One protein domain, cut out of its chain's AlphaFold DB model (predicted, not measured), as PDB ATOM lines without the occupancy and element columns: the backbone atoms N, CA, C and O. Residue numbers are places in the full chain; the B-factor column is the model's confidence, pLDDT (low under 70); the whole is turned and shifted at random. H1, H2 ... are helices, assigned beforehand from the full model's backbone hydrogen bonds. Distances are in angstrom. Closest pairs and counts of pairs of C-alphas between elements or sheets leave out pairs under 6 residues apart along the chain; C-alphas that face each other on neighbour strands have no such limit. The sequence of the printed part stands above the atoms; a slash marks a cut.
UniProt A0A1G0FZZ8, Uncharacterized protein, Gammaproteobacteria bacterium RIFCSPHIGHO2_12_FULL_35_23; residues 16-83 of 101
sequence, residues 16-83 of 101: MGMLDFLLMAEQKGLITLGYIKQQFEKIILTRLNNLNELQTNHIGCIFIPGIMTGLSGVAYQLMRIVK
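Overview. This is residues 16 to 83 of the 101 residues of an uncharacterized protein of Gammaproteobacteria bacterium RIFCSPHIGHO2_12_FULL_35_23 (UniProt A0A1G0FZZ8). Three helices lie roughly lengthwise in a loose triangle, H1 and H3 side by side and running the same way, with H2 running back the other way a little off from both. A long loop, residues 50 to 70, fills one end, and the short link from H1 to H2 turns at the other end. The printed part has 68 residues with three named helices, H1, H2 and H3 in that order, and no named strand; the class is all helix. It is only just compact, close to loose, with a radius of gyration of the C-alphas of 12.7 A, and its outline is elongated, 38 by 21 by 20 A.

Arrangement. H1, residues 16 to 27, touches H3, residues 71 to 82; the closest C-alphas, those of Met 16 and Gln 77, are 6.4 A apart. They run the same way at a shallow tilt of 24 degrees. H2, residues 34 to 49, is close to H1 but not clearly touching; the closest C-alphas, those of Leu 19 and Phe 40, are 7.9 A apart. These two run opposite ways at a shallow tilt of 27 degrees. H2 and H3 are also close but not clearly touching, with the C-alphas of Lys 37 and Ile 81 closest at 8.0 A. They run opposite ways at a steep tilt of 36 degrees, only just past shallow. In H1 and H3 every O i to N i+4 pair is within hydrogen-bond range; in H2 it is 11 of 12.

Along the chain. H1 begins at C-alpha 16, (-11.096, -24.012, -16.175), and measures 16.3 A from first to last C-alpha. H2, the longest helix with 16 residues, begins at C-alpha 34, (-3.848, -27.388, -1.403), and measures 23.2 A. H3 measures 16.8 A and ends at C-alpha 82, (-4.235, -15.816, -7.735).

Size, cuts and confidence. The two C-alphas farthest apart, those of Gly 29 and Ile 62, are 37.9 A apart. The printed part has no cut. The link from H2 to H3, 21 residues, is long. The mean pLDDT of the printed part is 85.5, and residues 58 to 62 are under 70.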
ATOM      1  N   MET A  16     -10.811 -25.278 -16.864       92.75
ATOM      2  CA  MET A  16     -11.096 -24.012 -16.175       92.75
ATOM      3  C   MET A  16     -12.464 -24.017 -15.500       92.75
ATOM      4  O   MET A  16     -12.594 -23.465 -14.410       92.75
ATOM      5  N   GLY A  17     -13.472 -24.643 -16.115       93.94
ATOM      6  CA  GLY A  17     -14.797 -24.772 -15.508       93.94
ATOM      7  C   GLY A  17     -14.788 -25.709 -14.302       93.94
ATOM      8  O   GLY A  17     -15.382 -25.407 -13.269       93.94
ATOM      9  N   MET A  18     -14.024 -26.802 -14.382       92.62
ATOM     10  CA  MET A  18     -13.801 -27.683 -13.232       92.62
ATOM     11  C   MET A  18     -13.104 -26.942 -12.085       92.62
ATOM     12  O   MET A  18     -13.531 -27.022 -10.934       92.62
ATOM     13  N   LEU A  19     -12.053 -26.185 -12.398       91.94
ATOM     14  CA  LEU A  19     -11.335 -25.396 -11.404       91.94
ATOM     15  C   LEU A  19     -12.221 -24.317 -10.768       91.94
ATOM     16  O   LEU A  19     -12.102 -24.057  -9.574       91.94
ATOM     17  N   ASP A  20     -13.122 -23.708 -11.538       94.00
ATOM     18  CA  ASP A  20     -14.101 -22.742 -11.034       94.00
ATOM     19  C   ASP A  20     -14.989 -23.343  -9.941       94.00
ATOM     20  O   ASP A  20     -15.109 -22.765  -8.856       94.00
ATOM     21  N   PHE A  21     -15.506 -24.547 -10.186       93.50
ATOM     22  CA  PHE A  21     -16.290 -25.301  -9.215       93.50
ATOM     23  C   PHE A  21     -15.486 -25.647  -7.951       93.50
ATOM     24  O   PHE A  21     -15.963 -25.431  -6.835       93.50
ATOM     25  N   LEU A  22     -14.247 -26.126  -8.107       92.81
ATOM     26  CA  LEU A  22     -13.379 -26.452  -6.969       92.81
ATOM     27  C   LEU A  22     -13.062 -25.215  -6.118       92.81
ATOM     28  O   LEU A  22     -13.132 -25.282  -4.891       92.81
ATOM     29  N   LEU A  23     -12.771 -24.073  -6.749       91.88
ATOM     30  CA  LEU A  23     -12.539 -22.811  -6.040       91.88
ATOM     31  C   LEU A  23     -13.777 -22.385  -5.246       91.88
ATOM     32  O   LEU A  23     -13.657 -21.968  -4.097       91.88
ATOM     33  N   MET A  24     -14.978 -22.525  -5.816       92.50
ATOM     34  CA  MET A  24     -16.218 -22.228  -5.092       92.50
ATOM     35  C   MET A  24     -16.428 -23.147  -3.883       92.50
ATOM     36  O   MET A  24     -16.895 -22.685  -2.839       92.50
ATOM     37  N   ALA A  25     -16.094 -24.434  -4.003       93.38
ATOM     38  CA  ALA A  25     -16.183 -25.382  -2.898       93.38
ATOM     39  C   ALA A  25     -15.207 -25.026  -1.762       93.38
ATOM     40  O   ALA A  25     -15.605 -25.021  -0.596       93.38
ATOM     41  N   GLU A  26     -13.965 -24.649  -2.088       92.62
ATOM     42  CA  GLU A  26     -12.990 -24.167  -1.099       92.62
ATOM     43  C   GLU A  26     -13.455 -22.871  -0.423       92.62
ATOM     44  O   GLU A  26     -13.409 -22.767   0.801       92.62
ATOM     45  N   GLN A  27     -13.995 -21.909  -1.177       89.00
ATOM     46  CA  GLN A  27     -14.533 -20.661  -0.613       89.00
ATOM     47  C   GLN A  27     -15.695 -20.877   0.360       89.00
ATOM     48  O   GLN A  27     -15.934 -20.045   1.235       89.00
ATOM     49  N   LYS A  28     -16.430 -21.981   0.203       91.75
ATOM     50  CA  LYS A  28     -17.496 -22.406   1.116       91.75
ATOM     51  C   LYS A  28     -16.987 -23.273   2.274       91.75
ATOM     52  O   LYS A  28     -17.799 -23.715   3.078       91.75
ATOM     53  N   GLY A  29     -15.679 -23.519   2.362       93.50
ATOM     54  CA  GLY A  29     -15.067 -24.352   3.397       93.50
ATOM     55  C   GLY A  29     -15.374 -25.844   3.257       93.50
ATOM     56  O   GLY A  29     -15.239 -26.579   4.229       93.50
ATOM     57  N   LEU A  30     -15.809 -26.297   2.075       95.75
ATOM     58  CA  LEU A  30     -16.168 -27.701   1.839       95.75
ATOM     59  C   LEU A  30     -14.943 -28.576   1.559       95.75
ATOM     60  O   LEU A  30     -14.971 -29.776   1.820       95.75
ATOM     61  N   ILE A  31     -13.884 -27.983   1.003       94.12
ATOM     62  CA  ILE A  31     -12.623 -28.649   0.670       94.12
ATOM     63  C   ILE A  31     -11.440 -27.715   0.941       94.12
ATOM     64  O   ILE A  31     -11.609 -26.511   1.127       94.12
ATOM     65  N   THR A  32     -10.228 -28.262   0.879       92.44
ATOM     66  CA  THR A  32      -8.982 -27.492   0.781       92.44
ATOM     67  C   THR A  32      -8.290 -27.866  -0.521       92.44
ATOM     68  O   THR A  32      -8.002 -29.041  -0.748       92.44
ATOM     69  N   LEU A  33      -8.029 -26.891  -1.392       86.75
ATOM     70  CA  LEU A  33      -7.488 -27.163  -2.725       86.75
ATOM     71  C   LEU A  33      -5.996 -27.518  -2.684       86.75
ATOM     72  O   LEU A  33      -5.557 -28.303  -3.517       86.75
ATOM     73  N   GLY A  34      -5.227 -26.986  -1.726       85.69
ATOM     74  CA  GLY A  34      -3.848 -27.388  -1.403       85.69
ATOM     75  C   GLY A  34      -3.006 -27.862  -2.600       85.69
ATOM     76  O   GLY A  34      -2.646 -27.080  -3.480       85.69
ATOM     77  N   TYR A  35      -2.713 -29.166  -2.635       82.56
ATOM     78  CA  TYR A  35      -1.945 -29.822  -3.701       82.56
ATOM     79  C   TYR A  35      -2.616 -29.750  -5.083       82.56
ATOM     80  O   TYR A  35      -1.928 -29.552  -6.082       82.56
ATOM     81  N   ILE A  36      -3.946 -29.862  -5.161       83.12
ATOM     82  CA  ILE A  36      -4.710 -29.828  -6.420       83.12
ATOM     83  C   ILE A  36      -4.505 -28.488  -7.130       83.12
ATOM     84  O   ILE A  36      -4.251 -28.471  -8.333       83.12
ATOM     85  N   LYS A  37      -4.526 -27.372  -6.387       83.81
ATOM     86  CA  LYS A  37      -4.254 -26.038  -6.947       83.81
ATOM     87  C   LYS A  37      -2.874 -25.974  -7.599       83.81
ATOM     88  O   LYS A  37      -2.761 -25.538  -8.739       83.81
ATOM     89  N   GLN A  38      -1.846 -26.476  -6.911       84.69
ATOM     90  CA  GLN A  38      -0.478 -26.499  -7.439       84.69
ATOM     91  C   GLN A  38      -0.353 -27.358  -8.704       84.69
ATOM     92  O   GLN A  38       0.399 -27.010  -9.613       84.69
ATOM     93  N   GLN A  39      -1.076 -28.482  -8.783       84.44
ATOM     94  CA  GLN A  39      -1.083 -29.311  -9.990       84.44
ATOM     95  C   GLN A  39      -1.772 -28.598 -11.153       84.44
ATOM     96  O   GLN A  39      -1.211 -28.553 -12.245       84.44
ATOM     97  N   PHE A  40      -2.931 -27.978 -10.919       84.31
ATOM     98  CA  PHE A  40      -3.621 -27.186 -11.938       84.31
ATOM     99  C   PHE A  40      -2.750 -26.041 -12.464       84.31
ATOM    100  O   PHE A  40      -2.636 -25.872 -13.676       84.31
ATOM    101  N   GLU A  41      -2.084 -25.299 -11.577       83.38
ATOM    102  CA  GLU A  41      -1.150 -24.235 -11.964       83.38
ATOM    103  C   GLU A  41      -0.020 -24.773 -12.850       83.38
ATOM    104  O   GLU A  41       0.229 -24.225 -13.923       83.38
ATOM    105  N   LYS A  42       0.623 -25.885 -12.465       85.00
ATOM    106  CA  LYS A  42       1.682 -26.515 -13.275       85.00
ATOM    107  C   LYS A  42       1.183 -26.951 -14.649       85.00
ATOM    108  O   LYS A  42       1.861 -26.703 -15.646       85.00
ATOM    109  N   ILE A  43       0.014 -27.586 -14.709       84.00
ATOM    110  CA  ILE A  43      -0.603 -28.057 -15.953       84.00
ATOM    111  C   ILE A  43      -0.874 -26.879 -16.888       84.00
ATOM    112  O   ILE A  43      -0.465 -26.901 -18.048       84.00
ATOM    113  N   ILE A  44      -1.505 -25.823 -16.373       82.19
ATOM    114  CA  ILE A  44      -1.855 -24.647 -17.170       82.19
ATOM    115  C   ILE A  44      -0.597 -23.911 -17.631       82.19
ATOM    116  O   ILE A  44      -0.501 -23.577 -18.806       82.19
ATOM    117  N   LEU A  45       0.391 -23.701 -16.756       82.94
ATOM    118  CA  LEU A  45       1.656 -23.060 -17.130       82.94
ATOM    119  C   LEU A  45       2.420 -23.867 -18.186       82.94
ATOM    120  O   LEU A  45       2.990 -23.284 -19.104       82.94
ATOM    121  N   THR A  46       2.389 -25.199 -18.101       85.12
ATOM    122  CA  THR A  46       2.986 -26.075 -19.122       85.12
ATOM    123  C   THR A  46       2.308 -25.863 -20.478       85.12
ATOM    124  O   THR A  46       2.992 -25.611 -21.466       85.12
ATOM    125  N   ARG A  47       0.968 -25.849 -20.512       82.94
ATOM    126  CA  ARG A  47       0.199 -25.595 -21.741       82.94
ATOM    127  C   ARG A  47       0.378 -24.173 -22.274       82.94
ATOM    128  O   ARG A  47       0.438 -23.975 -23.477       82.94
ATOM    129  N   LEU A  48       0.494 -23.169 -21.405       80.44
ATOM    130  CA  LEU A  48       0.758 -21.787 -21.821       80.44
ATOM    131  C   LEU A  48       2.158 -21.628 -22.427       80.44
ATOM    132  O   LEU A  48       2.319 -20.877 -23.386       80.44
ATOM    133  N   ASN A  49       3.156 -22.348 -21.904       83.38
ATOM    134  CA  ASN A  49       4.522 -22.336 -22.438       83.38
ATOM    135  C   ASN A  49       4.648 -23.075 -23.778       83.38
ATOM    136  O   ASN A  49       5.553 -22.777 -24.556       83.38
ATOM    137  N   ASN A  50       3.744 -24.012 -24.068       81.19
ATOM    138  CA  ASN A  50       3.643 -24.670 -25.364       81.19
ATOM    139  C   ASN A  50       2.246 -24.461 -25.946       81.19
ATOM    140  O   ASN A  50       1.377 -25.312 -25.791       81.19
ATOM    141  N   LEU A  51       2.031 -23.349 -26.657       72.44
ATOM    142  CA  LEU A  51       0.712 -22.968 -27.183       72.44
ATOM    143  C   LEU A  51       0.037 -24.046 -28.054       72.44
ATOM    144  O   LEU A  51      -1.185 -24.051 -28.155       72.44
ATOM    145  N   ASN A  52       0.793 -24.989 -28.626       72.19
ATOM    146  CA  ASN A  52       0.229 -26.137 -29.349       72.19
ATOM    147  C   ASN A  52      -0.519 -27.127 -28.430       72.19
ATOM    148  O   ASN A  52      -1.359 -27.896 -28.894       72.19
ATOM    149  N   GLU A  53      -0.213 -27.123 -27.133       74.06
ATOM    150  CA  GLU A  53      -0.887 -27.898 -26.084       74.06
ATOM    151  C   GLU A  53      -2.056 -27.124 -25.449       74.06
ATOM    152  O   GLU A  53      -2.866 -27.700 -24.721       74.06
ATOM    153  N   LEU A  54      -2.184 -25.823 -25.735       77.81
ATOM    154  CA  LEU A  54      -3.272 -24.983 -25.243       77.81
ATOM    155  C   LEU A  54      -4.493 -25.074 -26.165       77.81
ATOM    156  O   LEU A  54      -4.800 -24.170 -26.940       77.81
ATOM    157  N   GLN A  55      -5.225 -26.179 -26.060       82.25
ATOM    158  CA  GLN A  55      -6.465 -26.369 -26.811       82.25
ATOM    159  C   GLN A  55      -7.640 -25.745 -26.060       82.25
ATOM    160  O   GLN A  55      -8.081 -26.289 -25.055       82.25
ATOM    161  N   THR A  56      -8.187 -24.617 -26.523       77.31
ATOM    162  CA  THR A  56      -9.405 -24.031 -25.921       77.31
ATOM    163  C   THR A  56     -10.698 -24.570 -26.538       77.31
ATOM    164  O   THR A  56     -11.782 -24.305 -26.024       77.31
ATOM    165  N   ASN A  57     -10.615 -25.344 -27.622       75.88
ATOM    166  CA  ASN A  57     -11.746 -26.002 -28.270       75.88
ATOM    167  C   ASN A  57     -11.307 -27.335 -28.914       75.88
ATOM    168  O   ASN A  57     -10.118 -27.645 -28.975       75.88
ATOM    169  N   HIS A  58     -12.270 -28.097 -29.439       68.75
ATOM    170  CA  HIS A  58     -12.020 -29.347 -30.171       68.75
ATOM    171  C   HIS A  58     -11.704 -29.159 -31.670       68.75
ATOM    172  O   HIS A  58     -11.388 -30.127 -32.351       68.75
ATOM    173  N   ILE A  59     -11.797 -27.933 -32.198       64.31
ATOM    174  CA  ILE A  59     -11.641 -27.609 -33.632       64.31
ATOM    175  C   ILE A  59     -10.195 -27.141 -33.944       64.31
ATOM    176  O   ILE A  59      -9.890 -26.664 -35.032       64.31
ATOM    177  N   GLY A  60      -9.256 -27.335 -33.013       60.00
ATOM    178  CA  GLY A  60      -7.834 -27.024 -33.185       60.00
ATOM    179  C   GLY A  60      -7.427 -25.653 -32.634       60.00
ATOM    180  O   GLY A  60      -8.165 -25.003 -31.902       60.00
ATOM    181  N   CYS A  61      -6.218 -25.196 -32.973       58.25
ATOM    182  CA  CYS A  61      -5.607 -23.975 -32.423       58.25
ATOM    183  C   CYS A  61      -6.136 -22.672 -33.061       58.25
ATOM    184  O   CYS A  61      -5.362 -21.781 -33.406       58.25
ATOM    185  N   ILE A  62      -7.451 -22.546 -33.258       63.75
ATOM    186  CA  ILE A  62      -8.043 -21.268 -33.668       63.75
ATOM    187  C   ILE A  62      -8.109 -20.374 -32.429       63.75
ATOM    188  O   ILE A  62      -8.715 -20.747 -31.424       63.75
ATOM    189  N   PHE A  63      -7.496 -19.191 -32.496       71.94
ATOM    190  CA  PHE A  63      -7.577 -18.197 -31.428       71.94
ATOM    191  C   PHE A  63      -9.034 -17.758 -31.242       71.94
ATOM    192  O   PHE A  63      -9.593 -17.041 -32.072       71.94
ATOM    193  N   ILE A  64      -9.655 -18.188 -30.144       83.12
ATOM    194  CA  ILE A  64     -10.996 -17.751 -29.756       83.12
ATOM    195  C   ILE A  64     -10.850 -16.748 -28.606       83.12
ATOM    196  O   ILE A  64     -10.447 -17.138 -27.510       83.12
ATOM    197  N   PRO A  65     -11.204 -15.463 -28.799       86.75
ATOM    198  CA  PRO A  65     -11.123 -14.448 -27.746       86.75
ATOM    199  C   PRO A  65     -12.291 -14.515 -26.747       86.75
ATOM    200  O   PRO A  65     -12.388 -13.681 -25.853       86.75
ATOM    201  N   GLY A  66     -13.212 -15.467 -26.892       90.94
ATOM    202  CA  GLY A  66     -14.404 -15.586 -26.051       90.94
ATOM    203  C   GLY A  66     -14.115 -15.974 -24.597       90.94
ATOM    204  O   GLY A  66     -13.067 -16.529 -24.272       90.94
ATOM    205  N   ILE A  67     -15.085 -15.715 -23.716       94.00
ATOM    206  CA  ILE A  67     -15.022 -16.131 -22.306       94.00
ATOM    207  C   ILE A  67     -15.224 -17.645 -22.171       94.00
ATOM    208  O   ILE A  67     -14.421 -18.325 -21.554       94.00
ATOM    209  N   MET A  68     -16.278 -18.210 -22.759       93.75
ATOM    210  CA  MET A  68     -16.672 -19.592 -22.443       93.75
ATOM    211  C   MET A  68     -15.774 -20.651 -23.092       93.75
ATOM    212  O   MET A  68     -15.419 -21.642 -22.458       93.75
ATOM    213  N   THR A  69     -15.374 -20.432 -24.341       91.75
ATOM    214  CA  THR A  69     -14.622 -21.394 -25.168       91.75
ATOM    215  C   THR A  69     -13.248 -20.868 -25.597       91.75
ATOM    216  O   THR A  69     -12.610 -21.427 -26.488       91.75
ATOM    217  N   GLY A  70     -12.800 -19.764 -24.998       89.19
ATOM    218  CA  GLY A  70     -11.647 -19.006 -25.465       89.19
ATOM    219  C   GLY A  70     -10.694 -18.553 -24.366       89.19
ATOM    220  O   GLY A  70     -10.888 -18.812 -23.175       89.19
ATOM    221  N   LEU A  71      -9.645 -17.849 -24.790       88.81
ATOM    222  CA  LEU A  71      -8.531 -17.448 -23.930       88.81
ATOM    223  C   LEU A  71      -8.896 -16.368 -22.915       88.81
ATOM    224  O   LEU A  71      -8.293 -16.327 -21.846       88.81
ATOM    225  N   SER A  72      -9.905 -15.538 -23.190       92.50
ATOM    226  CA  SER A  72     -10.377 -14.563 -22.200       92.50
ATOM    227  C   SER A  72     -10.908 -15.258 -20.945       92.50
ATOM    228  O   SER A  72     -10.682 -14.775 -19.839       92.50
ATOM    229  N   GLY A  73     -11.544 -16.428 -21.089       93.25
ATOM    230  CA  GLY A  73     -11.966 -17.243 -19.948       93.25
ATOM    231  C   GLY A  73     -10.805 -17.867 -19.190       93.25
ATOM    232  O   GLY A  73     -10.807 -17.879 -17.962       93.25
ATOM    233  N   VAL A  74      -9.787 -18.337 -19.914       90.56
ATOM    234  CA  VAL A  74      -8.546 -18.855 -19.317       90.56
ATOM    235  C   VAL A  74      -7.855 -17.770 -18.493       90.56
ATOM    236  O   VAL A  74      -7.545 -17.988 -17.326       90.56
ATOM    237  N   ALA A  75      -7.671 -16.579 -19.067       91.19
ATOM    238  CA  ALA A  75      -7.075 -15.439 -18.380       91.19
ATOM    239  C   ALA A  75      -7.898 -15.017 -17.153       91.19
ATOM    240  O   ALA A  75      -7.337 -14.791 -16.080       91.19
ATOM    241  N   TYR A  76      -9.228 -14.967 -17.282       93.81
ATOM    242  CA  TYR A  76     -10.120 -14.689 -16.158       93.81
ATOM    243  C   TYR A  76      -9.933 -15.692 -15.018       93.81
ATOM    244  O   TYR A  76      -9.785 -15.305 -13.857       93.81
ATOM    245  N   GLN A  77      -9.868 -16.981 -15.351       92.19
ATOM    246  CA  GLN A  77      -9.713 -18.027 -14.354       92.19
ATOM    247  C   GLN A  77      -8.344 -17.989 -13.677       92.19
ATOM    248  O   GLN A  77      -8.267 -18.144 -12.460       92.19
ATOM    249  N   LEU A  78      -7.273 -17.693 -14.415       90.56
ATOM    250  CA  LEU A  78      -5.946 -17.468 -13.836       90.56
ATOM    251  C   LEU A  78      -5.960 -16.335 -12.800       90.56
ATOM    252  O   LEU A  78      -5.393 -16.484 -11.718       90.56
ATOM    253  N   MET A  79      -6.668 -15.234 -13.074       90.88
ATOM    254  CA  MET A  79      -6.839 -14.159 -12.090       90.88
ATOM    255  C   MET A  79      -7.591 -14.639 -10.839       90.88
ATOM    256  O   MET A  79      -7.197 -14.282  -9.725       90.88
ATOM    257  N   ARG A  80      -8.620 -15.488 -10.991       90.81
ATOM    258  CA  ARG A  80      -9.314 -16.108  -9.846       90.81
ATOM    259  C   ARG A  80      -8.401 -17.026  -9.038       90.81
ATOM    260  O   ARG A  80      -8.487 -17.016  -7.822       90.81
ATOM    261  N   ILE A  81      -7.498 -17.787  -9.650       87.62
ATOM    262  CA  ILE A  81      -6.565 -18.653  -8.900       87.62
ATOM    263  C   ILE A  81      -5.664 -17.820  -7.976       87.62
ATOM    264  O   ILE A  81      -5.456 -18.180  -6.811       87.62
ATOM    265  N   VAL A  82      -5.137 -16.702  -8.487       87.50
ATOM    266  CA  VAL A  82      -4.235 -15.816  -7.735       87.50
ATOM    267  C   VAL A  82      -4.995 -15.043  -6.658       87.50
ATOM    268  O   VAL A  82      -4.502 -14.895  -5.540       87.50
ATOM    269  N   LYS A  83      -6.207 -14.570  -6.967       88.06
ATOM    270  CA  LYS A  83      -7.048 -13.794  -6.047       88.06
ATOM    271  C   LYS A  83      -8.477 -14.355  -5.993       88.06
ATOM    272  O   LYS A  83      -9.397 -13.697  -6.474       88.06
TER     273      LYS A  83